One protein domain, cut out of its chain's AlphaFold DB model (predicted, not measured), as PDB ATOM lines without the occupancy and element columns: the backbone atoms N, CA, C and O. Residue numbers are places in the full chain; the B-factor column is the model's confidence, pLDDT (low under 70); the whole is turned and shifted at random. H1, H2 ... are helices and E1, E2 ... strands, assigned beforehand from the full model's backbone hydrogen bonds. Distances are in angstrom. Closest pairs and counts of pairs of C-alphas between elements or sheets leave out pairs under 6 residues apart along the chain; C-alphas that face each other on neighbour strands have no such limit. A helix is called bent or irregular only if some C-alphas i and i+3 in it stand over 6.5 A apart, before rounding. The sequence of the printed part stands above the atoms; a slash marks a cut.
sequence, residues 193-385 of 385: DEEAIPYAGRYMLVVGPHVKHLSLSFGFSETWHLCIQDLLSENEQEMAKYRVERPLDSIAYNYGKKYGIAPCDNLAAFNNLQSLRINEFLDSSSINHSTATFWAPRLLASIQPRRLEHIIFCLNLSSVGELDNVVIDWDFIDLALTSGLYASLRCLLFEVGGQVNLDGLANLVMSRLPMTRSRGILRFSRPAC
ATOM      1  N   ASP A 193      17.522  63.396  90.255       89.50
ATOM      2  CA  ASP A 193      18.282  63.874  89.106       89.50
ATOM      3  C   ASP A 193      17.471  64.874  88.268       89.50
ATOM      4  O   ASP A 193      16.237  64.893  88.284       89.50
ATOM      5  N   GLU A 194      18.172  65.714  87.507       85.62
ATOM      6  CA  GLU A 194      17.560  66.785  86.714       85.62
ATOM      7  C   GLU A 194      16.540  66.253  85.697       85.62
ATOM      8  O   GLU A 194      15.452  66.813  85.544       85.62
ATOM      9  N   GLU A 195      16.829  65.101  85.086       88.06
ATOM     10  CA  GLU A 195      15.914  64.438  84.154       88.06
ATOM     11  C   GLU A 195      14.581  64.029  84.794       88.06
ATOM     12  O   GLU A 195      13.563  63.938  84.097       88.06
ATOM     13  N   ALA A 196      14.552  63.763  86.101       90.81
ATOM     14  CA  ALA A 196      13.340  63.351  86.795       90.81
ATOM     15  C   ALA A 196      12.506  64.513  87.327       90.81
ATOM     16  O   ALA A 196      11.308  64.321  87.556       90.81
ATOM     17  N   ILE A 197      13.091  65.703  87.501       90.06
ATOM     18  CA  ILE A 197      12.415  66.874  88.084       90.06
ATOM     19  C   ILE A 197      11.074  67.177  87.398       90.06
ATOM     20  O   ILE A 197      10.084  67.350  88.116       90.06
ATOM     21  N   PRO A 198      10.958  67.190  86.053       89.25
ATOM     22  CA  PRO A 198       9.677  67.411  85.380       89.25
ATOM     23  C   PRO A 198       8.586  66.407  85.778       89.25
ATOM     24  O   PRO A 198       7.432  66.777  86.016       89.25
ATOM     25  N   TYR A 199       8.951  65.130  85.879       92.88
ATOM     26  CA  TYR A 199       8.023  64.039  86.173       92.88
ATOM     27  C   TYR A 199       7.645  64.015  87.654       92.88
ATOM     28  O   TYR A 199       6.464  63.899  87.984       92.88
ATOM     29  N   ALA A 200       8.629  64.208  88.535       94.38
ATOM     30  CA  ALA A 200       8.417  64.357  89.968       94.38
ATOM     31  C   ALA A 200       7.527  65.573  90.262       94.38
ATOM     32  O   ALA A 200       6.564  65.462  91.015       94.38
ATOM     33  N   GLY A 201       7.784  66.712  89.612       93.38
ATOM     34  CA  GLY A 201       6.975  67.928  89.707       93.38
ATOM     35  C   GLY A 201       5.516  67.694  89.327       93.38
ATOM     36  O   GLY A 201       4.616  68.056  90.082       93.38
ATOM     37  N   ARG A 202       5.268  67.021  88.198       93.56
ATOM     38  CA  ARG A 202       3.906  66.674  87.773       93.56
ATOM     39  C   ARG A 202       3.224  65.711  88.744       93.56
ATOM     40  O   ARG A 202       2.042  65.878  89.020       93.56
ATOM     41  N   TYR A 203       3.946  64.728  89.272       95.81
ATOM     42  CA  TYR A 203       3.406  63.832  90.294       95.81
ATOM     43  C   TYR A 203       3.048  64.586  91.579       95.81
ATOM     44  O   TYR A 203       1.922  64.459  92.061       95.81
ATOM     45  N   MET A 204       3.952  65.437  92.073       95.62
ATOM     46  CA  MET A 204       3.735  66.291  93.243       95.62
ATOM     47  C   MET A 204       2.534  67.221  93.079       95.62
ATOM     48  O   MET A 204       1.776  67.377  94.028       95.62
ATOM     49  N   LEU A 205       2.308  67.781  91.887       95.19
ATOM     50  CA  LEU A 205       1.117  68.587  91.609       95.19
ATOM     51  C   LEU A 205      -0.177  67.789  91.851       95.19
ATOM     52  O   LEU A 205      -1.133  68.322  92.411       95.19
ATOM     53  N   VAL A 206      -0.208  66.514  91.446       95.94
ATOM     54  CA  VAL A 206      -1.402  65.665  91.565       95.94
ATOM     55  C   VAL A 206      -1.633  65.207  93.007       95.94
ATOM     56  O   VAL A 206      -2.763  65.263  93.486       95.94
ATOM     57  N   VAL A 207      -0.590  64.766  93.718       96.62
ATOM     58  CA  VAL A 207      -0.737  64.253  95.098       96.62
ATOM     59  C   VAL A 207      -0.662  65.342  96.170       96.62
ATOM     60  O   VAL A 207      -1.109  65.130  97.296       96.62
ATOM     61  N   GLY A 208      -0.133  66.517  95.824       96.06
ATOM     62  CA  GLY A 208       0.188  67.612  96.738       96.06
ATOM     63  C   GLY A 208      -0.922  68.013  97.710       96.06
ATOM     64  O   GLY A 208      -0.627  68.172  98.897       96.06
ATOM     65  N   PRO A 209      -2.202  68.091  97.295       96.94
ATOM     66  CA  PRO A 209      -3.297  68.420  98.208       96.94
ATOM     67  C   PRO A 209      -3.467  67.447  99.384       96.94
ATOM     68  O   PRO A 209      -4.093  67.811 100.381       96.94
ATOM     69  N   HIS A 210      -2.936  66.225  99.294       97.25
ATOM     70  CA  HIS A 210      -3.089  65.175 100.306       97.25
ATOM     71  C   HIS A 210      -1.844  64.960 101.171       97.25
ATOM     72  O   HIS A 210      -1.960  64.414 102.272       97.25
ATOM     73  N   VAL A 211      -0.683  65.430 100.711       97.88
ATOM     74  CA  VAL A 211       0.590  65.249 101.410       97.88
ATOM     75  C   VAL A 211       0.643  66.134 102.655       97.88
ATOM     76  O   VAL A 211       0.429  67.347 102.602       97.88
ATOM     77  N   LYS A 212       0.950  65.505 103.790       98.06
ATOM     78  CA  LYS A 212       1.164  66.140 105.096       98.06
ATOM     79  C   LYS A 212       2.642  66.211 105.448       98.06
ATOM     80  O   LYS A 212       3.076  67.195 106.043       98.06
ATOM     81  N   HIS A 213       3.404  65.193 105.070       98.44
ATOM     82  CA  HIS A 213       4.827  65.095 105.356       98.44
ATOM     83  C   HIS A 213       5.572  64.918 104.038       98.44
ATOM     84  O   HIS A 213       5.366  63.928 103.339       98.44
ATOM     85  N   LEU A 214       6.395  65.905 103.688       97.88
ATOM     86  CA  LEU A 214       7.205  65.898 102.475       97.88
ATOM     87  C   LEU A 214       8.678  65.839 102.855       97.88
ATOM     88  O   LEU A 214       9.136  66.632 103.674       97.88
ATOM     89  N   SER A 215       9.409  64.926 102.236       97.81
ATOM     90  CA  SER A 215      10.843  64.750 102.390       97.81
ATOM     91  C   SER A 215      11.479  64.680 101.003       97.81
ATOM     92  O   SER A 215      11.033  63.912 100.154       97.81
ATOM     93  N   LEU A 216      12.467  65.537 100.743       96.19
ATOM     94  CA  LEU A 216      13.103  65.660  99.431       96.19
ATOM     95  C   LEU A 216      14.621  65.745  99.569       96.19
ATOM     96  O   LEU A 216      15.114  66.473 100.428       96.19
ATOM     97  N   SER A 217      15.345  65.066  98.682       93.62
ATOM     98  CA  SER A 217      16.733  65.400  98.327       93.62
ATOM     99  C   SER A 217      16.854  65.569  96.816       93.62
ATOM    100  O   SER A 217      16.089  64.992  96.039       93.62
ATOM    101  N   PHE A 218      17.829  66.364  96.385       90.56
ATOM    102  CA  PHE A 218      18.105  66.610  94.974       90.56
ATOM    103  C   PHE A 218      19.526  66.173  94.665       90.56
ATOM    104  O   PHE A 218      20.462  66.532  95.372       90.56
ATOM    105  N   GLY A 219      19.664  65.399  93.598       84.25
ATOM    106  CA  GLY A 219      20.939  65.168  92.951       84.25
ATOM    107  C   GLY A 219      21.303  66.390  92.119       84.25
ATOM    108  O   GLY A 219      20.445  67.183  91.727       84.25
ATOM    109  N   PHE A 220      22.592  66.543  91.845       70.94
ATOM    110  CA  PHE A 220      23.079  67.620  90.991       70.94
ATOM    111  C   PHE A 220      23.872  67.027  89.833       70.94
ATOM    112  O   PHE A 220      24.780  66.225  90.049       70.94
ATOM    113  N   SER A 221      23.507  67.427  88.621       68.12
ATOM    114  CA  SER A 221      24.306  67.313  87.401       68.12
ATOM    115  C   SER A 221      24.972  68.658  87.098       68.12
ATOM    116  O   SER A 221      24.653  69.676  87.710       68.12
ATOM    117  N   GLU A 222      25.906  68.673  86.146       61.91
ATOM    118  CA  GLU A 222      26.608  69.885  85.687       61.91
ATOM    119  C   GLU A 222      25.677  70.926  85.027       61.91
ATOM    120  O   GLU A 222      26.097  72.047  84.735       61.91
ATOM    121  N   THR A 223      24.419  70.565  84.771       53.94
ATOM    122  CA  THR A 223      23.448  71.362  84.027       53.94
ATOM    123  C   THR A 223      22.492  72.118  84.957       53.94
ATOM    124  O   THR A 223      21.997  71.634  85.971       53.94
ATOM    125  N   TRP A 224      22.340  73.399  84.639       60.38
ATOM    126  CA  TRP A 224      21.647  74.431  85.398       60.38
ATOM    127  C   TRP A 224      20.200  74.030  85.731       60.38
ATOM    128  O   TRP A 224      19.489  73.513  84.885       60.38
ATOM    129  N   HIS A 225      19.770  74.305  86.963       65.81
ATOM    130  CA  HIS A 225      18.565  73.821  87.657       65.81
ATOM    131  C   HIS A 225      17.177  74.125  87.025       65.81
ATOM    132  O   HIS A 225      16.311  74.757  87.651       65.81
ATOM    133  N   LEU A 226      16.926  73.680  85.798       63.47
ATOM    134  CA  LEU A 226      15.709  73.987  85.050       63.47
ATOM    135  C   LEU A 226      14.521  73.127  85.521       63.47
ATOM    136  O   LEU A 226      14.584  71.901  85.603       63.47
ATOM    137  N   CYS A 227      13.396  73.772  85.838       64.12
ATOM    138  CA  CYS A 227      12.106  73.104  86.014       64.12
ATOM    139  C   CYS A 227      11.430  72.900  84.648       64.12
ATOM    140  O   CYS A 227      11.769  73.566  83.678       64.12
ATOM    141  N   ILE A 228      10.410  72.035  84.561       64.12
ATOM    142  CA  ILE A 228       9.664  71.819  83.308       64.12
ATOM    143  C   ILE A 228       9.113  73.122  82.718       64.12
ATOM    144  O   ILE A 228       9.133  73.279  81.509       64.12
ATOM    145  N   GLN A 229       8.676  74.066  83.561       61.62
ATOM    146  CA  GLN A 229       8.210  75.386  83.121       61.62
ATOM    147  C   GLN A 229       9.332  76.199  82.456       61.62
ATOM    148  O   GLN A 229       9.073  76.930  81.503       61.62
ATOM    149  N   ASP A 230      10.570  76.010  82.910       65.56
ATOM    150  CA  ASP A 230      11.759  76.651  82.351       65.56
ATOM    151  C   ASP A 230      12.189  75.980  81.027       65.56
ATOM    152  O   ASP A 230      12.888  76.593  80.226       65.56
ATOM    153  N   LEU A 231      11.735  74.742  80.772       65.38
ATOM    154  CA  LEU A 231      11.966  73.978  79.536       65.38
ATOM    155  C   LEU A 231      10.851  74.134  78.485       65.38
ATOM    156  O   LEU A 231      11.030  73.694  77.347       65.38
ATOM    157  N   LEU A 232       9.694  74.702  78.846       64.06
ATOM    158  CA  LEU A 232       8.640  75.016  77.876       64.06
ATOM    159  C   LEU A 232       9.115  76.123  76.926       64.06
ATOM    160  O   LEU A 232       9.907  76.983  77.304       64.06
ATOM    161  N   SER A 233       8.628  76.096  75.684       60.12
ATOM    162  CA  SER A 233       9.028  77.063  74.651       60.12
ATOM    163  C   SER A 233       8.724  78.512  75.064       60.12
ATOM    164  O   SER A 233       7.753  78.754  75.783       60.12
ATOM    165  N   GLU A 234       9.505  79.487  74.578       62.59
ATOM    166  CA  GLU A 234       9.321  80.925  74.885       62.59
ATOM    167  C   GLU A 234       7.861  81.391  74.686       62.59
ATOM    168  O   GLU A 234       7.334  82.158  75.491       62.59
ATOM    169  N   ASN A 235       7.159  80.841  73.688       57.38
ATOM    170  CA  ASN A 235       5.748  81.134  73.413       57.38
ATOM    171  C   ASN A 235       4.788  80.649  74.522       57.38
ATOM    172  O   ASN A 235       3.796  81.310  74.830       57.38
ATOM    173  N   GLU A 236       5.060  79.499  75.144       62.03
ATOM    174  CA  GLU A 236       4.264  78.983  76.269       62.03
ATOM    175  C   GLU A 236       4.594  79.722  77.573       62.03
ATOM    176  O   GLU A 236       3.714  79.932  78.415       62.03
ATOM    177  N   GLN A 237       5.840  80.182  77.715       63.44
ATOM    178  CA  GLN A 237       6.277  81.020  78.831       63.44
ATOM    179  C   GLN A 237       5.639  82.417  78.786       63.44
ATOM    180  O   GLN A 237       5.228  82.931  79.830       63.44
ATOM    181  N   GLU A 238       5.475  83.021  77.603       60.19
ATOM    182  CA  GLU A 238       4.742  84.286  77.454       60.19
ATOM    183  C   GLU A 238       3.274  84.158  77.869       60.19
ATOM    184  O   GLU A 238       2.754  85.028  78.568       60.19
ATOM    185  N   MET A 239       2.609  83.047  77.541       56.19
ATOM    186  CA  MET A 239       1.243  82.795  78.013       56.19
ATOM    187  C   MET A 239       1.166  82.541  79.526       56.19
ATOM    188  O   MET A 239       0.170  82.898  80.163       56.19
ATOM    189  N   ALA A 240       2.204  81.948  80.119       58.91
ATOM    190  CA  ALA A 240       2.291  81.755  81.564       58.91
ATOM    191  C   ALA A 240       2.542  83.072  82.322       58.91
ATOM    192  O   ALA A 240       2.013  83.232  83.423       58.91
ATOM    193  N   LYS A 241       3.252  84.048  81.729       56.72
ATOM    194  CA  LYS A 241       3.481  85.384  82.325       56.72
ATOM    195  C   LYS A 241       2.192  86.152  82.643       56.72
ATOM    196  O   LYS A 241       2.195  86.962  83.562       56.72
ATOM    197  N   TYR A 242       1.091  85.883  81.939       53.31
ATOM    198  CA  TYR A 242      -0.208  86.522  82.199       53.31
ATOM    199  C   TYR A 242      -1.008  85.873  83.339       53.31
ATOM    200  O   TYR A 242      -2.089  86.351  83.692       53.31
ATOM    201  N   ARG A 243      -0.518  84.779  83.937       55.00
ATOM    202  CA  ARG A 243      -1.205  84.103  85.040       55.00
ATOM    203  C   ARG A 243      -0.715  84.648  86.381       55.00
ATOM    204  O   ARG A 243       0.270  84.182  86.936       55.00
ATOM    205  N   VAL A 244      -1.526  85.551  86.933       62.97
ATOM    206  CA  VAL A 244      -1.519  86.032  88.326       62.97
ATOM    207  C   VAL A 244      -0.481  87.124  88.604       62.97
ATOM    208  O   VAL A 244       0.694  86.851  88.834       62.97
ATOM    209  N   GLU A 245      -0.957  88.371  88.688       70.94
ATOM    210  CA  GLU A 245      -0.243  89.448  89.379       70.94
ATOM    211  C   GLU A 245       0.037  88.994  90.818       70.94
ATOM    212  O   GLU A 245      -0.853  88.935  91.670       70.94
ATOM    213  N   ARG A 246       1.281  88.591  91.088       77.50
ATOM    214  CA  ARG A 246       1.716  88.299  92.453       77.50
ATOM    215  C   ARG A 246       1.940  89.625  93.174       77.50
ATOM    216  O   ARG A 246       2.477  90.549  92.563       77.50
ATOM    217  N   PRO A 247       1.601  89.722  94.471       83.62
ATOM    218  CA  PRO A 247       1.974  90.882  95.266       83.62
ATOM    219  C   PRO A 247       3.477  91.144  95.131       83.62
ATOM    220  O   PRO A 247       4.278  90.209  95.271       83.62
ATOM    221  N   LEU A 248       3.835  92.406  94.872       81.75
ATOM    222  CA  LEU A 248       5.214  92.862  94.646       81.75
ATOM    223  C   LEU A 248       6.154  92.577  95.832       81.75
ATOM    224  O   LEU A 248       7.363  92.604  95.655       81.75
ATOM    225  N   ASP A 249       5.616  92.215  97.000       81.50
ATOM    226  CA  ASP A 249       6.389  91.885  98.205       81.50
ATOM    227  C   ASP A 249       6.286  90.406  98.622       81.50
ATOM    228  O   ASP A 249       6.634  90.024  99.741       81.50
ATOM    229  N   SER A 250       5.789  89.529  97.745       94.12
ATOM    230  CA  SER A 250       5.733  88.093  98.046       94.12
ATOM    231  C   SER A 250       7.128  87.447  98.046       94.12
ATOM    232  O   SER A 250       8.005  87.821  97.268       94.12
ATOM    233  N   ILE A 251       7.339  86.407  98.866       96.19
ATOM    234  CA  ILE A 251       8.593  85.622  98.851       96.19
ATOM    235  C   ILE A 251       8.873  85.041  97.460       96.19
ATOM    236  O   ILE A 251      10.013  85.051  97.005       96.19
ATOM    237  N   ALA A 252       7.824  84.618  96.756       94.81
ATOM    238  CA  ALA A 252       7.889  84.181  95.368       94.81
ATOM    239  C   ALA A 252       8.452  85.261  94.423       94.81
ATOM    240  O   ALA A 252       9.272  84.954  93.559       94.81
ATOM    241  N   TYR A 253       8.028  86.520  94.586       94.44
ATOM    242  CA  TYR A 253       8.554  87.651  93.818       94.44
ATOM    243  C   TYR A 253      10.018  87.939  94.174       94.44
ATOM    244  O   TYR A 253      10.851  88.058  93.278       94.44
ATOM    245  N   ASN A 254      10.350  87.984  95.468       95.31
ATOM    246  CA  ASN A 254      11.721  88.214  95.933       95.31
ATOM    247  C   ASN A 254      12.686  87.137  95.423       95.31
ATOM    248  O   ASN A 254      13.793  87.459  94.996       95.31
ATOM    249  N   TYR A 255      12.242  85.877  95.403       95.31
ATOM    250  CA  TYR A 255      12.984  84.777  94.798       95.31
ATOM    251  C   TYR A 255      13.223  85.025  93.304       95.31
ATOM    252  O   TYR A 255      14.368  85.026  92.859       95.31
ATOM    253  N   GLY A 256      12.167  85.328  92.541       92.75
ATOM    254  CA  GLY A 256      12.284  85.606  91.107       92.75
ATOM    255  C   GLY A 256      13.212  86.771  90.780       92.75
ATOM    256  O   GLY A 256      14.047  86.667  89.886       92.75
ATOM    257  N   LYS A 257      13.134  87.854  91.557       93.81
ATOM    258  CA  LYS A 257      14.021  89.013  91.424       93.81
ATOM    259  C   LYS A 257      15.483  88.665  91.720       93.81
ATOM    260  O   LYS A 257      16.368  89.192  91.054       93.81
ATOM    261  N   LYS A 258      15.739  87.820  92.724       94.25
ATOM    262  CA  LYS A 258      17.095  87.483  93.177       94.25
ATOM    263  C   LYS A 258      17.781  86.445  92.289       94.25
ATOM    264  O   LYS A 258      18.952  86.612  91.969       94.25
ATOM    265  N   TYR A 259      17.058  85.402  91.889       90.88
ATOM    266  CA  TYR A 259      17.613  84.265  91.147       90.88
ATOM    267  C   TYR A 259      17.331  84.314  89.640       90.88
ATOM    268  O   TYR A 259      17.831  83.472  88.902       90.88
ATOM    269  N   GLY A 260      16.524  85.270  89.168       90.25
ATOM    270  CA  GLY A 260      16.176  85.407  87.749       90.25
ATOM    271  C   GLY A 260      15.238  84.317  87.220       90.25
ATOM    272  O   GLY A 260      15.006  84.252  86.016       90.25
ATOM    273  N   ILE A 261      14.692  83.473  88.099       88.88
ATOM    274  CA  ILE A 261      13.833  82.341  87.743       88.88
ATOM    275  C   ILE A 261      12.597  82.274  88.635       88.88
ATOM    276  O   ILE A 261      12.630  82.616  89.817       88.88
ATOM    277  N   ALA A 262      11.483  81.802  88.083       89.81
ATOM    278  CA  ALA A 262      10.254  81.670  88.850       89.81
ATOM    279  C   ALA A 262      10.347  80.523  89.883       89.81
ATOM    280  O   ALA A 262      10.986  79.487  89.639       89.81
ATOM    281  N   PRO A 263       9.680  80.661  91.045       91.88
ATOM    282  CA  PRO A 263       9.444  79.515  91.914       91.88
ATOM    283  C   PRO A 263       8.536  78.499  91.199       91.88
ATOM    284  O   PRO A 263       7.840  78.827  90.243       91.88
ATOM    285  N   CYS A 264       8.551  77.254  91.660       90.56
ATOM    286  CA  CYS A 264       7.862  76.137  91.024       90.56
ATOM    287  C   CYS A 264       6.384  76.072  91.433       90.56
ATOM    288  O   CYS A 264       6.056  75.697  92.561       90.56
ATOM    289  N   ASP A 265       5.475  76.345  90.498       89.62
ATOM    290  CA  ASP A 265       4.032  76.346  90.784       89.62
ATOM    291  C   ASP A 265       3.491  74.967  91.188       89.62
ATOM    292  O   ASP A 265       2.524  74.871  91.941       89.62
ATOM    293  N   ASN A 266       4.139  73.881  90.752       91.12
ATOM    294  CA  ASN A 266       3.731  72.523  91.120       91.12
ATOM    295  C   ASN A 266       3.831  72.275  92.632       91.12
ATOM    296  O   ASN A 266       3.047  71.509  93.188       91.12
ATOM    297  N   LEU A 267       4.773  72.941  93.308       92.69
ATOM    298  CA  LEU A 267       4.952  72.827  94.755       92.69
ATOM    299  C   LEU A 267       3.940  73.684  95.537       92.69
ATOM    300  O   LEU A 267       3.733  73.460  96.728       92.69
ATOM    301  N   ALA A 268       3.246  74.623  94.889       93.62
ATOM    302  CA  ALA A 268       2.173  75.375  95.539       93.62
ATOM    303  C   ALA A 268       0.958  74.486  95.874       93.62
ATOM    304  O   ALA A 268       0.128  74.859  96.699       93.62
ATOM    305  N   ALA A 269       0.864  73.284  95.291       94.19
ATOM    306  CA  ALA A 269      -0.224  72.336  95.531       94.19
ATOM    307  C   ALA A 269      -0.253  71.741  96.953       94.19
ATOM    308  O   ALA A 269      -1.271  71.179  97.365       94.19
ATOM    309  N   PHE A 270       0.834  71.875  97.722       95.69
ATOM    310  CA  PHE A 270       1.005  71.333  99.076       95.69
ATOM    311  C   PHE A 270       0.234  72.109 100.165       95.69
ATOM    312  O   PHE A 270       0.779  72.538 101.183       95.69
ATOM    313  N   ASN A 271      -1.076  72.272  99.980       94.44
ATOM    314  CA  ASN A 271      -1.941  73.088 100.842       94.44
ATOM    315  C   ASN A 271      -2.118  72.532 102.269       94.44
ATOM    316  O   ASN A 271      -2.439  73.282 103.194       94.44
ATOM    317  N   ASN A 272      -1.927  71.221 102.448       97.06
ATOM    318  CA  ASN A 272      -2.088  70.513 103.723       97.06
ATOM    319  C   ASN A 272      -0.760  70.105 104.373       97.06
ATOM    320  O   ASN A 272      -0.775  69.353 105.350       97.06
ATOM    321  N   LEU A 273       0.366  70.608 103.864       98.12
ATOM    322  CA  LEU A 273       1.685  70.255 104.366       98.12
ATOM    323  C   LEU A 273       1.860  70.703 105.820       98.12
ATOM    324  O   LEU A 273       1.618  71.863 106.144       98.12
ATOM    325  N   GLN A 274       2.282  69.771 106.670       98.25
ATOM    326  CA  GLN A 274       2.535  69.946 108.103       98.25
ATOM    327  C   GLN A 274       4.022  69.874 108.437       98.25
ATOM    328  O   GLN A 274       4.488  70.593 109.321       98.25
ATOM    329  N   SER A 275       4.765  69.032 107.717       98.44
ATOM    330  CA  SER A 275       6.208  68.886 107.874       98.44
ATOM    331  C   SER A 275       6.905  68.868 106.522       98.44
ATOM    332  O   SER A 275       6.490  68.142 105.620       98.44
ATOM    333  N   LEU A 276       8.002  69.610 106.424       97.94
ATOM    334  CA  LEU A 276       8.930  69.587 105.300       97.94
ATOM    335  C   LEU A 276      10.307  69.153 105.796       97.94
ATOM    336  O   LEU A 276      10.841  69.737 106.733       97.94
ATOM    337  N   ARG A 277      10.903  68.159 105.152       97.94
ATOM    338  CA  ARG A 277      12.274  67.716 105.390       97.94
ATOM    339  C   ARG A 277      13.077  67.899 104.108       97.94
ATOM    340  O   ARG A 277      12.687  67.406 103.055       97.94
ATOM    341  N   ILE A 278      14.185  68.623 104.202       96.75
ATOM    342  CA  ILE A 278      15.165  68.746 103.125       96.75
ATOM    343  C   ILE A 278      16.351  67.876 103.526       96.75
ATOM    344  O   ILE A 278      17.159  68.250 104.383       96.75
ATOM    345  N   ASN A 279      16.379  66.674 102.957       95.44
ATOM    346  CA  ASN A 279      17.486  65.745 103.105       95.44
ATOM    347  C   ASN A 279      18.695  66.293 102.355       95.44
ATOM    348  O   ASN A 279      18.533  66.944 101.324       95.44
ATOM    349  N   GLU A 280      19.891  66.012 102.876       92.38
ATOM    350  CA  GLU A 280      21.138  66.475 102.255       92.38
ATOM    351  C   GLU A 280      21.084  67.996 102.003       92.38
ATOM    352  O   GLU A 280      21.434  68.497 100.933       92.38
ATOM    353  N   PHE A 281      20.584  68.751 102.998       94.62
ATOM    354  CA  PHE A 281      20.623  70.215 102.975       94.62
ATOM    355  C   PHE A 281      22.058  70.667 102.747       94.62
ATOM    356  O   PHE A 281      22.325  71.435 101.831       94.62
ATOM    357  N   LEU A 282      22.983  70.097 103.518       94.19
ATOM    358  CA  LEU A 282      24.405  70.125 103.216       94.19
ATOM    359  C   LEU A 282      24.993  68.746 103.486       94.19
ATOM    360  O   LEU A 282      24.737  68.182 104.551       94.19
ATOM    361  N   ASP A 283      25.796  68.232 102.561       92.88
ATOM    362  CA  ASP A 283      26.543  66.996 102.763       92.88
ATOM    363  C   ASP A 283      28.016  67.176 102.384       92.88
ATOM    364  O   ASP A 283      28.359  67.455 101.236       92.88
ATOM    365  N   SER A 284      28.897  66.997 103.364       91.00
ATOM    366  CA  SER A 284      30.347  67.124 103.213       91.00
ATOM    367  C   SER A 284      30.948  66.094 102.255       91.00
ATOM    368  O   SER A 284      31.924  66.402 101.571       91.00
ATOM    369  N   SER A 285      30.342  64.904 102.126       90.12
ATOM    370  CA  SER A 285      30.768  63.914 101.125       90.12
ATOM    371  C   SER A 285      30.393  64.298  99.697       90.12
ATOM    372  O   SER A 285      30.833  63.652  98.748       90.12
ATOM    373  N   SER A 286      29.561  65.320  99.523       85.56
ATOM    374  CA  SER A 286      28.919  65.647  98.255       85.56
ATOM    375  C   SER A 286      28.598  67.140  98.186       85.56
ATOM    376  O   SER A 286      27.474  67.535  97.898       85.56
ATOM    377  N   ILE A 287      29.602  67.993  98.432       77.62
ATOM    378  CA  ILE A 287      29.440  69.461  98.490       77.62
ATOM    379  C   ILE A 287      28.798  70.027  97.215       77.62
ATOM    380  O   ILE A 287      27.939  70.907  97.290       77.62
ATOM    381  N   ASN A 288      29.154  69.477  96.051       75.31
ATOM    382  CA  ASN A 288      28.581  69.877  94.761       75.31
ATOM    383  C   ASN A 288      27.099  69.492  94.610       75.31
ATOM    384  O   ASN A 288      26.439  69.965  93.690       75.31
ATOM    385  N   HIS A 289      26.579  68.652  95.508       73.88
ATOM    386  CA  HIS A 289      25.195  68.193  95.541       73.88
ATOM    387  C   HIS A 289      24.376  68.833  96.678       73.88
ATOM    388  O   HIS A 289      23.307  68.343  97.033       73.88
ATOM    389  N   SER A 290      24.863  69.926  97.272       79.38
ATOM    390  CA  SER A 290      24.190  70.596  98.388       79.38
ATOM    391  C   SER A 290      22.862  71.230  97.961       79.38
ATOM    392  O   SER A 290      22.834  72.197  97.196       79.38
ATOM    393  N   THR A 291      21.745  70.737  98.504       84.00
ATOM    394  CA  THR A 291      20.409  71.283  98.201       84.00
ATOM    395  C   THR A 291      20.200  72.699  98.763       84.00
ATOM    396  O   THR A 291      19.295  73.411  98.314       84.00
ATOM    397  N   ALA A 292      21.052  73.143  99.696       82.81
ATOM    398  CA  ALA A 292      20.965  74.445 100.356       82.81
ATOM    399  C   ALA A 292      21.158  75.655  99.432       82.81
ATOM    400  O   ALA A 292      20.584  76.711  99.699       82.81
ATOM    401  N   THR A 293      21.963  75.537  98.374       84.81
ATOM    402  CA  THR A 293      22.341  76.684  97.524       84.81
ATOM    403  C   THR A 293      21.175  77.194  96.687       84.81
ATOM    404  O   THR A 293      20.990  78.399  96.525       84.81
ATOM    405  N   PHE A 294      20.369  76.269  96.171       87.50
ATOM    406  CA  PHE A 294      19.359  76.572  95.170       87.50
ATOM    407  C   PHE A 294      17.987  76.001  95.527       87.50
ATOM    408  O   PHE A 294      16.993  76.734  95.576       87.50
ATOM    409  N   TRP A 295      17.917  74.695  95.799       91.00
ATOM    410  CA  TRP A 295      16.642  74.001  95.969       91.00
ATOM    411  C   TRP A 295      15.928  74.384  97.253       91.00
ATOM    412  O   TRP A 295      14.710  74.531  97.220       91.00
ATOM    413  N   ALA A 296      16.642  74.595  98.357       94.44
ATOM    414  CA  ALA A 296      16.010  75.031  99.595       94.44
ATOM    415  C   ALA A 296      15.367  76.428  99.468       94.44
ATOM    416  O   ALA A 296      14.164  76.529  99.726       94.44
ATOM    417  N   PRO A 297      16.064  77.480  98.983       95.81
ATOM    418  CA  PRO A 297      15.429  78.752  98.633       95.81
ATOM    419  C   PRO A 297      14.235  78.595  97.683       95.81
ATOM    420  O   PRO A 297      13.163  79.146  97.946       95.81
ATOM    421  N   ARG A 298      14.374  77.792  96.615       94.56
ATOM    422  CA  ARG A 298      13.288  77.571  95.646       94.56
ATOM    423  C   ARG A 298      12.081  76.918  96.300       94.56
ATOM    424  O   ARG A 298      10.967  77.395  96.109       94.56
ATOM    425  N   LEU A 299      12.283  75.858  97.081       95.19
ATOM    426  CA  LEU A 299      11.235  75.156  97.821       95.19
ATOM    427  C   LEU A 299      10.482  76.129  98.721       95.19
ATOM    428  O   LEU A 299       9.262  76.224  98.606       95.19
ATOM    429  N   LEU A 300      11.208  76.899  99.538       96.94
ATOM    430  CA  LEU A 300      10.621  77.881 100.449       96.94
ATOM    431  C   LEU A 300       9.842  78.984  99.715       96.94
ATOM    432  O   LEU A 300       8.835  79.476 100.225       96.94
ATOM    433  N   ALA A 301      10.277  79.366  98.517       96.62
ATOM    434  CA  ALA A 301       9.570  80.338  97.688       96.62
ATOM    435  C   ALA A 301       8.338  79.770  96.970       96.62
ATOM    436  O   ALA A 301       7.460  80.531  96.563       96.62
ATOM    437  N   SER A 302       8.296  78.451  96.775       95.44
ATOM    438  CA  SER A 302       7.302  77.775  95.938       95.44
ATOM    439  C   SER A 302       6.117  77.234  96.729       95.44
ATOM    440  O   SER A 302       4.986  77.263  96.247       95.44
ATOM    441  N   ILE A 303       6.357  76.728  97.938       95.81
ATOM    442  CA  ILE A 303       5.289  76.182  98.772       95.81
ATOM    443  C   ILE A 303       4.420  77.307  99.350       95.81
ATOM    444  O   ILE A 303       4.915  78.363  99.741       95.81
ATOM    445  N   GLN A 304       3.112  77.059  99.456       93.44
ATOM    446  CA  GLN A 304       2.153  77.977 100.090       93.44
ATOM    447  C   GLN A 304       1.468  77.332 101.304       93.44
ATOM    448  O   GLN A 304       0.241  77.181 101.341       93.44
ATOM    449  N   PRO A 305       2.238  76.881 102.308       87.38
ATOM    450  CA  PRO A 305       1.681  76.058 103.354       87.38
ATOM    451  C   PRO A 305       0.885  76.899 104.350       87.38
ATOM    452  O   PRO A 305       1.410  77.796 104.999       87.38
ATOM    453  N   ARG A 306      -0.381  76.543 104.565       94.31
ATOM    454  CA  ARG A 306      -1.192  77.148 105.640       94.31
ATOM    455  C   ARG A 306      -0.975  76.469 106.994       94.31
ATOM    456  O   ARG A 306      -1.284  77.041 108.038       94.31
ATOM    457  N   ARG A 307      -0.478  75.229 106.970       97.38
ATOM    458  CA  ARG A 307      -0.398  74.316 108.120       97.38
ATOM    459  C   ARG A 307       1.012  73.796 108.397       97.38
ATOM    460  O   ARG A 307       1.147  72.877 109.193       97.38
ATOM    461  N   LEU A 308       2.042  74.348 107.753       98.12
ATOM    462  CA  LEU A 308       3.411  73.875 107.954       98.12
ATOM    463  C   LEU A 308       3.891  74.312 109.332       98.12
ATOM    464  O   LEU A 308       4.020  75.502 109.612       98.12
ATOM    465  N   GLU A 309       4.141  73.325 110.179       98.38
ATOM    466  CA  GLU A 309       4.544  73.505 111.570       98.38
ATOM    467  C   GLU A 309       6.022  73.165 111.772       98.38
ATOM    468  O   GLU A 309       6.670  73.749 112.648       98.38
ATOM    469  N   HIS A 310       6.566  72.273 110.940       98.56
ATOM    470  CA  HIS A 310       7.920  71.748 111.074       98.56
ATOM    471  C   HIS A 310       8.695  71.839 109.762       98.56
ATOM    472  O   HIS A 310       8.243  71.353 108.725       98.56
ATOM    473  N   ILE A 311       9.894  72.409 109.820       98.19
ATOM    474  CA  ILE A 311      10.893  72.291 108.758       98.19
ATOM    475  C   ILE A 311      12.129  71.623 109.352       98.19
ATOM    476  O   ILE A 311      12.562  71.987 110.444       98.19
ATOM    477  N   ILE A 312      12.679  70.642 108.644       98.31
ATOM    478  CA  ILE A 312      13.887  69.919 109.030       98.31
ATOM    479  C   ILE A 312      14.922  70.086 107.920       98.31
ATOM    480  O   ILE A 312      14.677  69.679 106.785       98.31
ATOM    481  N   PHE A 313      16.077  70.657 108.246       97.81
ATOM    482  CA  PHE A 313      17.250  70.686 107.378       97.81
ATOM    483  C   PHE A 313      18.251  69.639 107.862       97.81
ATOM    484  O   PHE A 313      18.741  69.712 108.991       97.81
ATOM    485  N   CYS A 314      18.533  68.643 107.025       97.50
ATOM    486  CA  CYS A 314      19.477  67.579 107.351       97.50
ATOM    487  C   CYS A 314      20.887  67.969 106.908       97.50
ATOM    488  O   CYS A 314      21.151  68.114 105.717       97.50
ATOM    489  N   LEU A 315      21.786  68.119 107.874       96.50
ATOM    490  CA  LEU A 315      23.191  68.449 107.676       96.50
ATOM    491  C   LEU A 315      24.044  67.209 107.939       96.50
ATOM    492  O   LEU A 315      23.906  66.592 108.990       96.50
ATOM    493  N   ASN A 316      24.967  66.877 107.045       96.19
ATOM    494  CA  ASN A 316      26.013  65.892 107.292       96.19
ATOM    495  C   ASN A 316      27.381  66.546 107.090       96.19
ATOM    496  O   ASN A 316      27.810  66.784 105.964       96.19
ATOM    497  N   LEU A 317      28.044  66.882 108.192       96.31
ATOM    498  CA  LEU A 317      29.237  67.726 108.194       96.31
ATOM    499  C   LEU A 317      30.404  66.997 108.850       96.31
ATOM    500  O   LEU A 317      30.211  66.278 109.836       96.31
ATOM    501  N   SER A 318      31.619  67.230 108.364       95.81
ATOM    502  CA  SER A 318      32.836  66.789 109.057       95.81
ATOM    503  C   SER A 318      33.387  67.886 109.975       95.81
ATOM    504  O   SER A 318      33.967  67.584 111.019       95.81
ATOM    505  N   SER A 319      33.138  69.160 109.657       96.06
ATOM    506  CA  SER A 319      33.514  70.321 110.472       96.06
ATOM    507  C   SER A 319      32.512  71.481 110.346       96.06
ATOM    508  O   SER A 319      31.766  71.571 109.377       96.06
ATOM    509  N   VAL A 320      32.490  72.403 111.321       96.19
ATOM    510  CA  VAL A 320      31.612  73.598 111.275       96.19
ATOM    511  C   VAL A 320      31.968  74.520 110.097       96.19
ATOM    512  O   VAL A 320      31.079  75.131 109.512       96.19
ATOM    513  N   GLY A 321      33.251  74.607 109.728       94.50
ATOM    514  CA  GLY A 321      33.724  75.502 108.661       94.50
ATOM    515  C   GLY A 321      33.209  75.143 107.265       94.50
ATOM    516  O   GLY A 321      33.230  75.980 106.371       94.50
ATOM    517  N   GLU A 322      32.685  73.932 107.067       94.00
ATOM    518  CA  GLU A 322      32.124  73.510 105.778       94.00
ATOM    519  C   GLU A 322      30.871  74.284 105.369       94.00
ATOM    520  O   GLU A 322      30.580  74.372 104.179       94.00
ATOM    521  N   LEU A 323      30.157  74.894 106.320       94.12
ATOM    522  CA  LEU A 323      29.041  75.781 105.985       94.12
ATOM    523  C   LEU A 323      29.485  77.036 105.238       94.12
ATOM    524  O   LEU A 323      28.704  77.560 104.452       94.12
ATOM    525  N   ASP A 324      30.716  77.503 105.460       93.00
ATOM    526  CA  ASP A 324      31.261  78.664 104.754       93.00
ATOM    527  C   ASP A 324      31.837  78.280 103.374       93.00
ATOM    528  O   ASP A 324      32.062  79.154 102.538       93.00
ATOM    529  N   ASN A 325      32.023  76.982 103.095       92.12
ATOM    530  CA  ASN A 325      32.473  76.491 101.785       92.12
ATOM    531  C   ASN A 325      31.348  76.466 100.739       92.12
ATOM    532  O   ASN A 325      31.614  76.276  99.552       92.12
ATOM    533  N   VAL A 326      30.096  76.622 101.167       90.38
ATOM    534  CA  VAL A 326      28.920  76.573 100.299       90.38
ATOM    535  C   VAL A 326      28.223  77.922 100.328       90.38
ATOM    536  O   VAL A 326      27.936  78.471 101.390       90.38
ATOM    537  N   VAL A 327      27.916  78.457  99.147       91.06
ATOM    538  CA  VAL A 327      27.214  79.739  99.005       91.06
ATOM    539  C   VAL A 327      25.731  79.539  99.321       91.06
ATOM    540  O   VAL A 327      24.896  79.384  98.432       91.06
ATOM    541  N   ILE A 328      25.408  79.485 100.611       94.69
ATOM    542  CA  ILE A 328      24.030  79.428 101.099       94.69
ATOM    543  C   ILE A 328      23.513  80.853 101.238       94.69
ATOM    544  O   ILE A 328      24.109  81.692 101.916       94.69
ATOM    545  N   ASP A 329      22.362  81.110 100.632       96.19
ATOM    546  CA  ASP A 329      21.664  82.381 100.755       96.19
ATOM    547  C   ASP A 329      20.890  82.461 102.077       96.19
ATOM    548  O   ASP A 329      19.658  82.369 102.126       96.19
ATOM    549  N   TRP A 330      21.638  82.580 103.173       97.38
ATOM    550  CA  TRP A 330      21.081  82.660 104.520       97.38
ATOM    551  C   TRP A 330      20.103  83.823 104.673       97.38
ATOM    552  O   TRP A 330      19.059  83.640 105.289       97.38
ATOM    553  N   ASP A 331      20.389  84.969 104.049       97.75
ATOM    554  CA  ASP A 331      19.526  86.152 104.097       97.75
ATOM    555  C   ASP A 331      18.152  85.868 103.480       97.75
ATOM    556  O   ASP A 331      17.121  86.226 104.052       97.75
ATOM    557  N   PHE A 332      18.112  85.198 102.319       97.31
ATOM    558  CA  PHE A 332      16.845  84.810 101.704       97.31
ATOM    559  C   PHE A 332      16.103  83.771 102.547       97.31
ATOM    560  O   PHE A 332      14.890  83.893 102.723       97.31
ATOM    561  N   ILE A 333      16.803  82.760 103.071       97.94
ATOM    562  CA  ILE A 333      16.191  81.735 103.928       97.94
ATOM    563  C   ILE A 333      15.585  82.383 105.181       97.94
ATOM    564  O   ILE A 333      14.437  82.090 105.517       97.94
ATOM    565  N   ASP A 334      16.306  83.297 105.835       98.38
ATOM    566  CA  ASP A 334      15.834  84.008 107.026       98.38
ATOM    567  C   ASP A 334      14.610  84.881 106.714       98.38
ATOM    568  O   ASP A 334      13.599  84.831 107.421       98.38
ATOM    569  N   LEU A 335      14.649  85.618 105.597       97.56
ATOM    570  CA  LEU A 335      13.523  86.416 105.107       97.56
ATOM    571  C   LEU A 335      12.293  85.546 104.804       97.56
ATOM    572  O   LEU A 335      11.177  85.863 105.221       97.56
ATOM    573  N   ALA A 336      12.479  84.439 104.084       97.25
ATOM    574  CA  ALA A 336      11.397  83.539 103.706       97.25
ATOM    575  C   ALA A 336      10.717  82.953 104.945       97.25
ATOM    576  O   ALA A 336       9.497  83.060 105.088       97.25
ATOM    577  N   LEU A 337      11.509  82.410 105.872       97.69
ATOM    578  CA  LEU A 337      11.022  81.762 107.086       97.69
ATOM    579  C   LEU A 337      10.409  82.734 108.094       97.69
ATOM    580  O   LEU A 337       9.661  82.293 108.961       97.69
ATOM    581  N   THR A 338      10.680  84.036 108.007       97.62
ATOM    582  CA  THR A 338      10.055  85.054 108.872       97.62
ATOM    583  C   THR A 338       8.874  85.775 108.235       97.62
ATOM    584  O   THR A 338       8.157  86.502 108.924       97.62
ATOM    585  N   SER A 339       8.604  85.522 106.955       96.62
ATOM    586  CA  SER A 339       7.430  86.060 106.273       96.62
ATOM    587  C   SER A 339       6.112  85.537 106.854       96.62
ATOM    588  O   SER A 339       6.036  84.448 107.431       96.62
ATOM    589  N   GLY A 340       5.026  86.285 106.626       95.94
ATOM    590  CA  GLY A 340       3.679  85.894 107.058       95.94
ATOM    591  C   GLY A 340       3.189  84.560 106.478       95.94
ATOM    592  O   GLY A 340       2.311  83.934 107.065       95.94
ATOM    593  N   LEU A 341       3.790  84.081 105.378       95.06
ATOM    594  CA  LEU A 341       3.502  82.758 104.810       95.06
ATOM    595  C   LEU A 341       3.854  81.620 105.782       95.06
ATOM    596  O   LEU A 341       3.184  80.593 105.785       95.06
ATOM    597  N   TYR A 342       4.857  81.817 106.641       97.38
ATOM    598  CA  TYR A 342       5.343  80.829 107.611       97.38
ATOM    599  C   TYR A 342       4.952  81.185 109.052       97.38
ATOM    600  O   TYR A 342       5.635  80.804 110.011       97.38
ATOM    601  N   ALA A 343       3.839  81.904 109.233       97.12
ATOM    602  CA  ALA A 343       3.326  82.269 110.554       97.12
ATOM    603  C   ALA A 343       3.016  81.035 111.427       97.12
ATOM    604  O   ALA A 343       3.267  81.058 112.631       97.12
ATOM    605  N   SER A 344       2.547  79.940 110.817       97.75
ATOM    606  CA  SER A 344       2.248  78.672 111.503       97.75
ATOM    607  C   SER A 344       3.490  77.860 111.893       97.75
ATOM    608  O   SER A 344       3.364  76.918 112.674       97.75
ATOM    609  N   LEU A 345       4.676  78.201 111.374       98.38
ATOM    610  CA  LEU A 345       5.906  77.446 111.613       98.38
ATOM    611  C   LEU A 345       6.320  77.535 113.087       98.38
ATOM    612  O   LEU A 345       6.534  78.629 113.615       98.38
ATOM    613  N   ARG A 346       6.458  76.381 113.745       98.25
ATOM    614  CA  ARG A 346       6.776  76.266 115.181       98.25
ATOM    615  C   ARG A 346       8.192  75.782 115.441       98.25
ATOM    616  O   ARG A 346       8.749  76.059 116.499       98.25
ATOM    617  N   CYS A 347       8.757  75.032 114.502       98.44
ATOM    618  CA  CYS A 347      10.060  74.411 114.658       98.44
ATOM    619  C   CYS A 347      10.816  74.426 113.329       98.44
ATOM    620  O   CYS A 347      10.334  73.880 112.335       98.44
ATOM    621  N   LEU A 348      12.010  75.014 113.340       98.38
ATOM    622  CA  LEU A 348      13.034  74.805 112.326       98.38
ATOM    623  C   LEU A 348      14.157  73.983 112.958       98.38
ATOM    624  O   LEU A 348      14.940  74.503 113.754       98.38
ATOM    625  N   LEU A 349      14.196  72.696 112.631       98.50
ATOM    626  CA  LEU A 349      15.162  71.743 113.154       98.50
ATOM    627  C   LEU A 349      16.328  71.574 112.182       98.50
ATOM    628  O   LEU A 349      16.130  71.232 111.021       98.50
ATOM    629  N   PHE A 350      17.544  71.717 112.685       98.12
ATOM    630  CA  PHE A 350      18.749  71.254 112.014       98.12
ATOM    631  C   PHE A 350      19.124  69.884 112.581       98.12
ATOM    632  O   PHE A 350      19.528  69.772 113.741       98.12
ATOM    633  N   GLU A 351      18.949  68.837 111.777       98.12
ATOM    634  CA  GLU A 351      19.341  67.469 112.124       98.12
ATOM    635  C   GLU A 351      20.781  67.242 111.647       98.12
ATOM    636  O   GLU A 351      21.040  67.253 110.446       98.12
ATOM    637  N   VAL A 352      21.725  67.095 112.579       97.69
ATOM    638  CA  VAL A 352      23.170  67.201 112.316       97.69
ATOM    639  C   VAL A 352      23.866  65.849 112.471       97.69
ATOM    640  O   VAL A 352      24.176  65.404 113.582       97.69
ATOM    641  N   GLY A 353      24.143  65.204 111.344       96.38
ATOM    642  CA  GLY A 353      25.044  64.062 111.224       96.38
ATOM    643  C   GLY A 353      26.528  64.451 111.309       96.38
ATOM    644  O   GLY A 353      26.888  65.628 111.314       96.38
ATOM    645  N   GLY A 354      27.395  63.441 111.403       94.69
ATOM    646  CA  GLY A 354      28.853  63.609 111.434       94.69
ATOM    647  C   GLY A 354      29.439  64.018 112.794       94.69
ATOM    648  O   GLY A 354      28.752  64.025 113.815       94.69
ATOM    649  N   GLN A 355      30.734  64.340 112.834       94.12
ATOM    650  CA  GLN A 355      31.505  64.584 114.072       94.12
ATOM    651  C   GLN A 355      31.633  66.079 114.423       94.12
ATOM    652  O   GLN A 355      32.653  66.535 114.930       94.12
ATOM    653  N   VAL A 356      30.593  66.869 114.154       96.50
ATOM    654  CA  VAL A 356      30.611  68.321 114.395       96.50
ATOM    655  C   VAL A 356      30.187  68.685 115.816       96.50
ATOM    656  O   VAL A 356      29.277  68.076 116.375       96.50
ATOM    657  N   ASN A 357      30.823  69.707 116.398       96.75
ATOM    658  CA  ASN A 357      30.375  70.324 117.647       96.75
ATOM    659  C   ASN A 357      29.018  71.021 117.426       96.75
ATOM    660  O   ASN A 357      28.943  72.031 116.723       96.75
ATOM    661  N   LEU A 358      27.960  70.472 118.033       97.50
ATOM    662  CA  LEU A 358      26.584  70.928 117.835       97.50
ATOM    663  C   LEU A 358      26.362  72.363 118.331       97.50
ATOM    664  O   LEU A 358      25.666  73.121 117.666       97.50
ATOM    665  N   ASP A 359      26.985  72.757 119.444       97.81
ATOM    666  CA  ASP A 359      26.843  74.103 120.014       97.81
ATOM    667  C   ASP A 359      27.540  75.153 119.145       97.81
ATOM    668  O   ASP A 359      26.992  76.224 118.878       97.81
ATOM    669  N   GLY A 360      28.742  74.834 118.654       96.94
ATOM    670  CA  GLY A 360      29.480  75.692 117.726       96.94
ATOM    671  C   GLY A 360      28.706  75.917 116.428       96.94
ATOM    672  O   GLY A 360      28.547  77.055 115.983       96.94
ATOM    673  N   LEU A 361      28.153  74.839 115.870       97.56
ATOM    674  CA  LEU A 361      27.282  74.898 114.702       97.56
ATOM    675  C   LEU A 361      26.005  75.706 114.970       97.56
ATOM    676  O   LEU A 361      25.634  76.554 114.160       97.56
ATOM    677  N   ALA A 362      25.347  75.466 116.105       98.12
ATOM    678  CA  ALA A 362      24.130  76.175 116.477       98.12
ATOM    679  C   ALA A 362      24.374  77.682 116.580       98.12
ATOM    680  O   ALA A 362      23.608  78.460 116.017       98.12
ATOM    681  N   ASN A 363      25.472  78.099 117.216       97.88
ATOM    682  CA  ASN A 363      25.860  79.505 117.307       97.88
ATOM    683  C   ASN A 363      26.106  80.128 115.927       97.88
ATOM    684  O   ASN A 363      25.626  81.234 115.667       97.88
ATOM    685  N   LEU A 364      26.796  79.412 115.030       97.38
ATOM    686  CA  LEU A 364      27.028  79.875 113.663       97.38
ATOM    687  C   LEU A 364      25.701  80.059 112.914       97.38
ATOM    688  O   LEU A 364      25.419  81.158 112.443       97.38
ATOM    689  N   VAL A 365      24.846  79.038 112.869       97.69
ATOM    690  CA  VAL A 365      23.548  79.103 112.174       97.69
ATOM    691  C   VAL A 365      22.638  80.177 112.780       97.69
ATOM    692  O   VAL A 365      22.021  80.945 112.049       97.69
ATOM    693  N   MET A 366      22.596  80.305 114.109       98.19
ATOM    694  CA  MET A 366      21.838  81.362 114.794       98.19
ATOM    695  C   MET A 366      22.338  82.775 114.463       98.19
ATOM    696  O   MET A 366      21.550  83.717 114.524       98.19
ATOM    697  N   SER A 367      23.628  82.938 114.153       97.88
ATOM    698  CA  SER A 367      24.190  84.217 113.697       97.88
ATOM    699  C   SER A 367      23.832  84.530 112.241       97.88
ATOM    700  O   SER A 367      23.687  85.698 111.894       97.88
ATOM    701  N   ARG A 368      23.633  83.494 111.413       97.81
ATOM    702  CA  ARG A 368      23.225  83.598 110.002       97.81
ATOM    703  C   ARG A 368      21.712  83.752 109.813       97.81
ATOM    704  O   ARG A 368      21.291  84.225 108.768       97.81
ATOM    705  N   LEU A 369      20.910  83.367 110.807       98.12
ATOM    706  CA  LEU A 369      19.444  83.445 110.787       98.12
ATOM    707  C   LEU A 369      18.896  84.306 111.948       98.12
ATOM    708  O   LEU A 369      18.171  83.790 112.813       98.12
ATOM    709  N   PRO A 370      19.273  85.595 112.054       98.56
ATOM    710  CA  PRO A 370      18.908  86.440 113.189       98.56
ATOM    711  C   PRO A 370      17.392  86.639 113.354       98.56
ATOM    712  O   PRO A 370      16.895  86.631 114.487       98.56
ATOM    713  N   MET A 371      16.632  86.782 112.264       98.38
ATOM    714  CA  MET A 371      15.182  86.981 112.331       98.38
ATOM    715  C   MET A 371      14.486  85.694 112.783       98.38
ATOM    716  O   MET A 371      13.671  85.717 113.708       98.38
ATOM    717  N   THR A 372      14.859  84.543 112.226       98.38
ATOM    718  CA  THR A 372      14.333  83.231 112.631       98.38
ATOM    719  C   THR A 372      14.717  82.896 114.072       98.38
ATOM    720  O   THR A 372      13.905  82.345 114.823       98.38
ATOM    721  N   ARG A 373      15.922  83.282 114.511       98.06
ATOM    722  CA  ARG A 373      16.342  83.184 115.914       98.06
ATOM    723  C   ARG A 373      15.422  83.988 116.827       98.06
ATOM    724  O   ARG A 373      15.008  83.459 117.856       98.06
ATOM    725  N   SER A 374      15.078  85.223 116.459       98.25
ATOM    726  CA  SER A 374      14.196  86.079 117.269       98.25
ATOM    727  C   SER A 374      12.791  85.490 117.450       98.25
ATOM    728  O   SER A 374      12.169  85.694 118.490       98.25
ATOM    729  N   ARG A 375      12.327  84.665 116.496       98.12
ATOM    730  CA  ARG A 375      11.080  83.891 116.621       98.12
ATOM    731  C   ARG A 375      11.159  82.746 117.639       98.12
ATOM    732  O   ARG A 375      10.128  82.184 117.992       98.12
ATOM    733  N   GLY A 376      12.353  82.343 118.076       98.19
ATOM    734  CA  GLY A 376      12.537  81.262 119.048       98.19
ATOM    735  C   GLY A 376      12.232  79.855 118.516       98.19
ATOM    736  O   GLY A 376      12.017  78.939 119.313       98.19
ATOM    737  N   ILE A 377      12.225  79.658 117.190       98.31
ATOM    738  CA  ILE A 377      11.841  78.383 116.547       98.31
ATOM    739  C   ILE A 377      13.024  77.492 116.135       98.31
ATOM    740  O   ILE A 377      12.806  76.347 115.750       98.31
ATOM    741  N   LEU A 378      14.267  77.979 116.230       98.56
ATOM    742  CA  LEU A 378      15.472  77.218 115.870       98.56
ATOM    743  C   LEU A 378      15.753  76.089 116.868       98.56
ATOM    744  O   LEU A 378      15.803  76.326 118.078       98.56
ATOM    745  N   ARG A 379      15.966  74.871 116.372       98.25
ATOM    746  CA  ARG A 379      16.332  73.684 117.156       98.25
ATOM    747  C   ARG A 379      17.455  72.926 116.454       98.25
ATOM    748  O   ARG A 379      17.575  72.981 115.236       98.25
ATOM    749  N   PHE A 380      18.250  72.198 117.228       98.12
ATOM    750  CA  PHE A 380      19.372  71.401 116.737       98.12
ATOM    751  C   PHE A 380      19.320  70.034 117.411       98.12
ATOM    752  O   PHE A 380      19.115  69.955 118.623       98.12
ATOM    753  N   SER A 381      19.481  68.958 116.647       97.94
ATOM    754  CA  SER A 381      19.538  67.603 117.198       97.94
ATOM    755  C   SER A 381      20.472  66.719 116.388       97.94
ATOM    756  O   SER A 381      20.791  67.005 115.236       97.94
ATOM    757  N   ARG A 382      20.889  65.604 116.984       97.38
ATOM    758  CA  ARG A 382      21.453  64.490 116.223       97.38
ATOM    759  C   ARG A 382      20.322  63.686 115.563       97.38
ATOM    760  O   ARG A 382      19.209  63.697 116.099       97.38
ATOM    761  N   PRO A 383      20.585  63.000 114.438       95.06
ATOM    762  CA  PRO A 383      19.679  61.983 113.921       95.06
ATOM    763  C   PRO A 383      19.415  60.925 114.997       95.06
ATOM    764  O   PRO A 383      20.320  60.582 115.761       95.06
ATOM    765  N   ALA A 384      18.192  60.403 115.063       90.69
ATOM    766  CA  ALA A 384      17.917  59.226 115.880       90.69
ATOM    767  C   ALA A 384      18.679  58.031 115.280       90.69
ATOM    768  O   ALA A 384      18.490  57.725 114.102       90.69
ATOM    769  N   CYS A 385      19.576  57.426 116.065       64.75
ATOM    770  CA  CYS A 385      20.334  56.240 115.664       64.75
ATOM    771  C   CYS A 385      19.450  54.999 115.518       64.75
ATOM    772  O   CYS A 385      18.481  54.866 116.303       64.75
TER     773      CYS A 385
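What this domain is: This is residues 193 to 385 of the 385 residues of an uncharacterized protein of Gymnopilus dilepis (UniProt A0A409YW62). One twisted sheet of five parallel strands makes a wall, with H7 and H10 packed over one face and H9 and H11 packed on each other beyond them. Near the E1 edge H1 and H5 pack together; H3 lies at a far end, and residues 241 to 249, of which 241 belongs to H3 and the rest to the link from H3 to H4, stick out. The 193 printed residues hold eleven named helices and five named strands, in the order H1 E1 H2 H3 H4 H5 E2 H6 H7 E3 H8 H9 E4 H10 H11 E5, and the class is mixed. The sheet's order is E1 E2 E3 E4 E5; the whole is compact, with a radius of gyration of the C-alphas of 16.6 A and spans of 51 by 36 by 30 A.

Where its parts are: H1, residues 194 to 210, starts at C-alpha 194 (17.560, 66.785, 86.714), spans 24.8 A and is irregular, C-alphas 206 and 209 being 7.4 A apart. E1 is 213 to 218, H2 228 to 231, H3 234 to 241, H4 251 to 259 and H5 265 to 269. E2, 275 to 283, spans 21.1 A. H6, 284 to 289, is irregular, with C-alphas 285 and 288 9.0 A apart; H7 is 295 to 302. E3, 310 to 316, spans 19.4 A; H8 is 320 to 325, H9 330 to 338. E4, 347 to 353, spans 18.5 A and H10, 358 to 368, 15.3 A. H11 is 370 to 374; E5, 378 to 381, ends at C-alpha 381 (19.538, 67.603, 117.198).

How they stand to each other: N 216 and O 277 of E1 and E2 are 3.0 A apart, N 312 and O 276 of E2 and E3 2.8 A, N 351 and O 313 of E3 and E4 2.9 A, N 379 and O 348 of E4 and E5 2.8 A. Two layers are made by H7 and H10 on one face, at heights over the sheet of 10.1 A and 9.3 A. E2, H6 H7, E3, then E3, H8 H9, E4, and E4, H10 H11, E5 are strand-helix-strand units, parallel neighbour strands with helices between, each with a right-handed crossover; E1, H2 to H5, E2 is another such unit. H6 stands at the sheet's level; H8 only grazes the sheet. H7 touches H4 (Ala 301 and Ala 252 closest, C-alphas 4.8 A), at a steep tilt of 43 degrees, opposite ways. H9 touches H11 (Asp 334 and Thr 372 closest, C-alphas 5.9 A). H1 touches H5 (Leu 205 and Asn 266 closest, C-alphas 4.8 A). H2 and H3 are close but not clearly touching, C-alphas 229 and 237 closest at 7.3 A. Every O i to N i+4 pair is within hydrogen-bond range in H3, H4, H7, H9, H10 and H11; H1 has 9 of 13, H5 0 of 1, H6 0 of 2 and H8 0 of 2, with O i to N i+3 pairs of 1 of 2, 1 of 3 and 3 of 3 in the last three, and H2 is too short.

The domain as a whole: The C-alphas farthest apart, of Asn 235 and Asn 357, are 51.8 A apart. The printed part has no cut and no long link, and ends at the chain's last residue. Mean pLDDT of the printed part is 89.8; residues 221 to 244 and 385 are under 70.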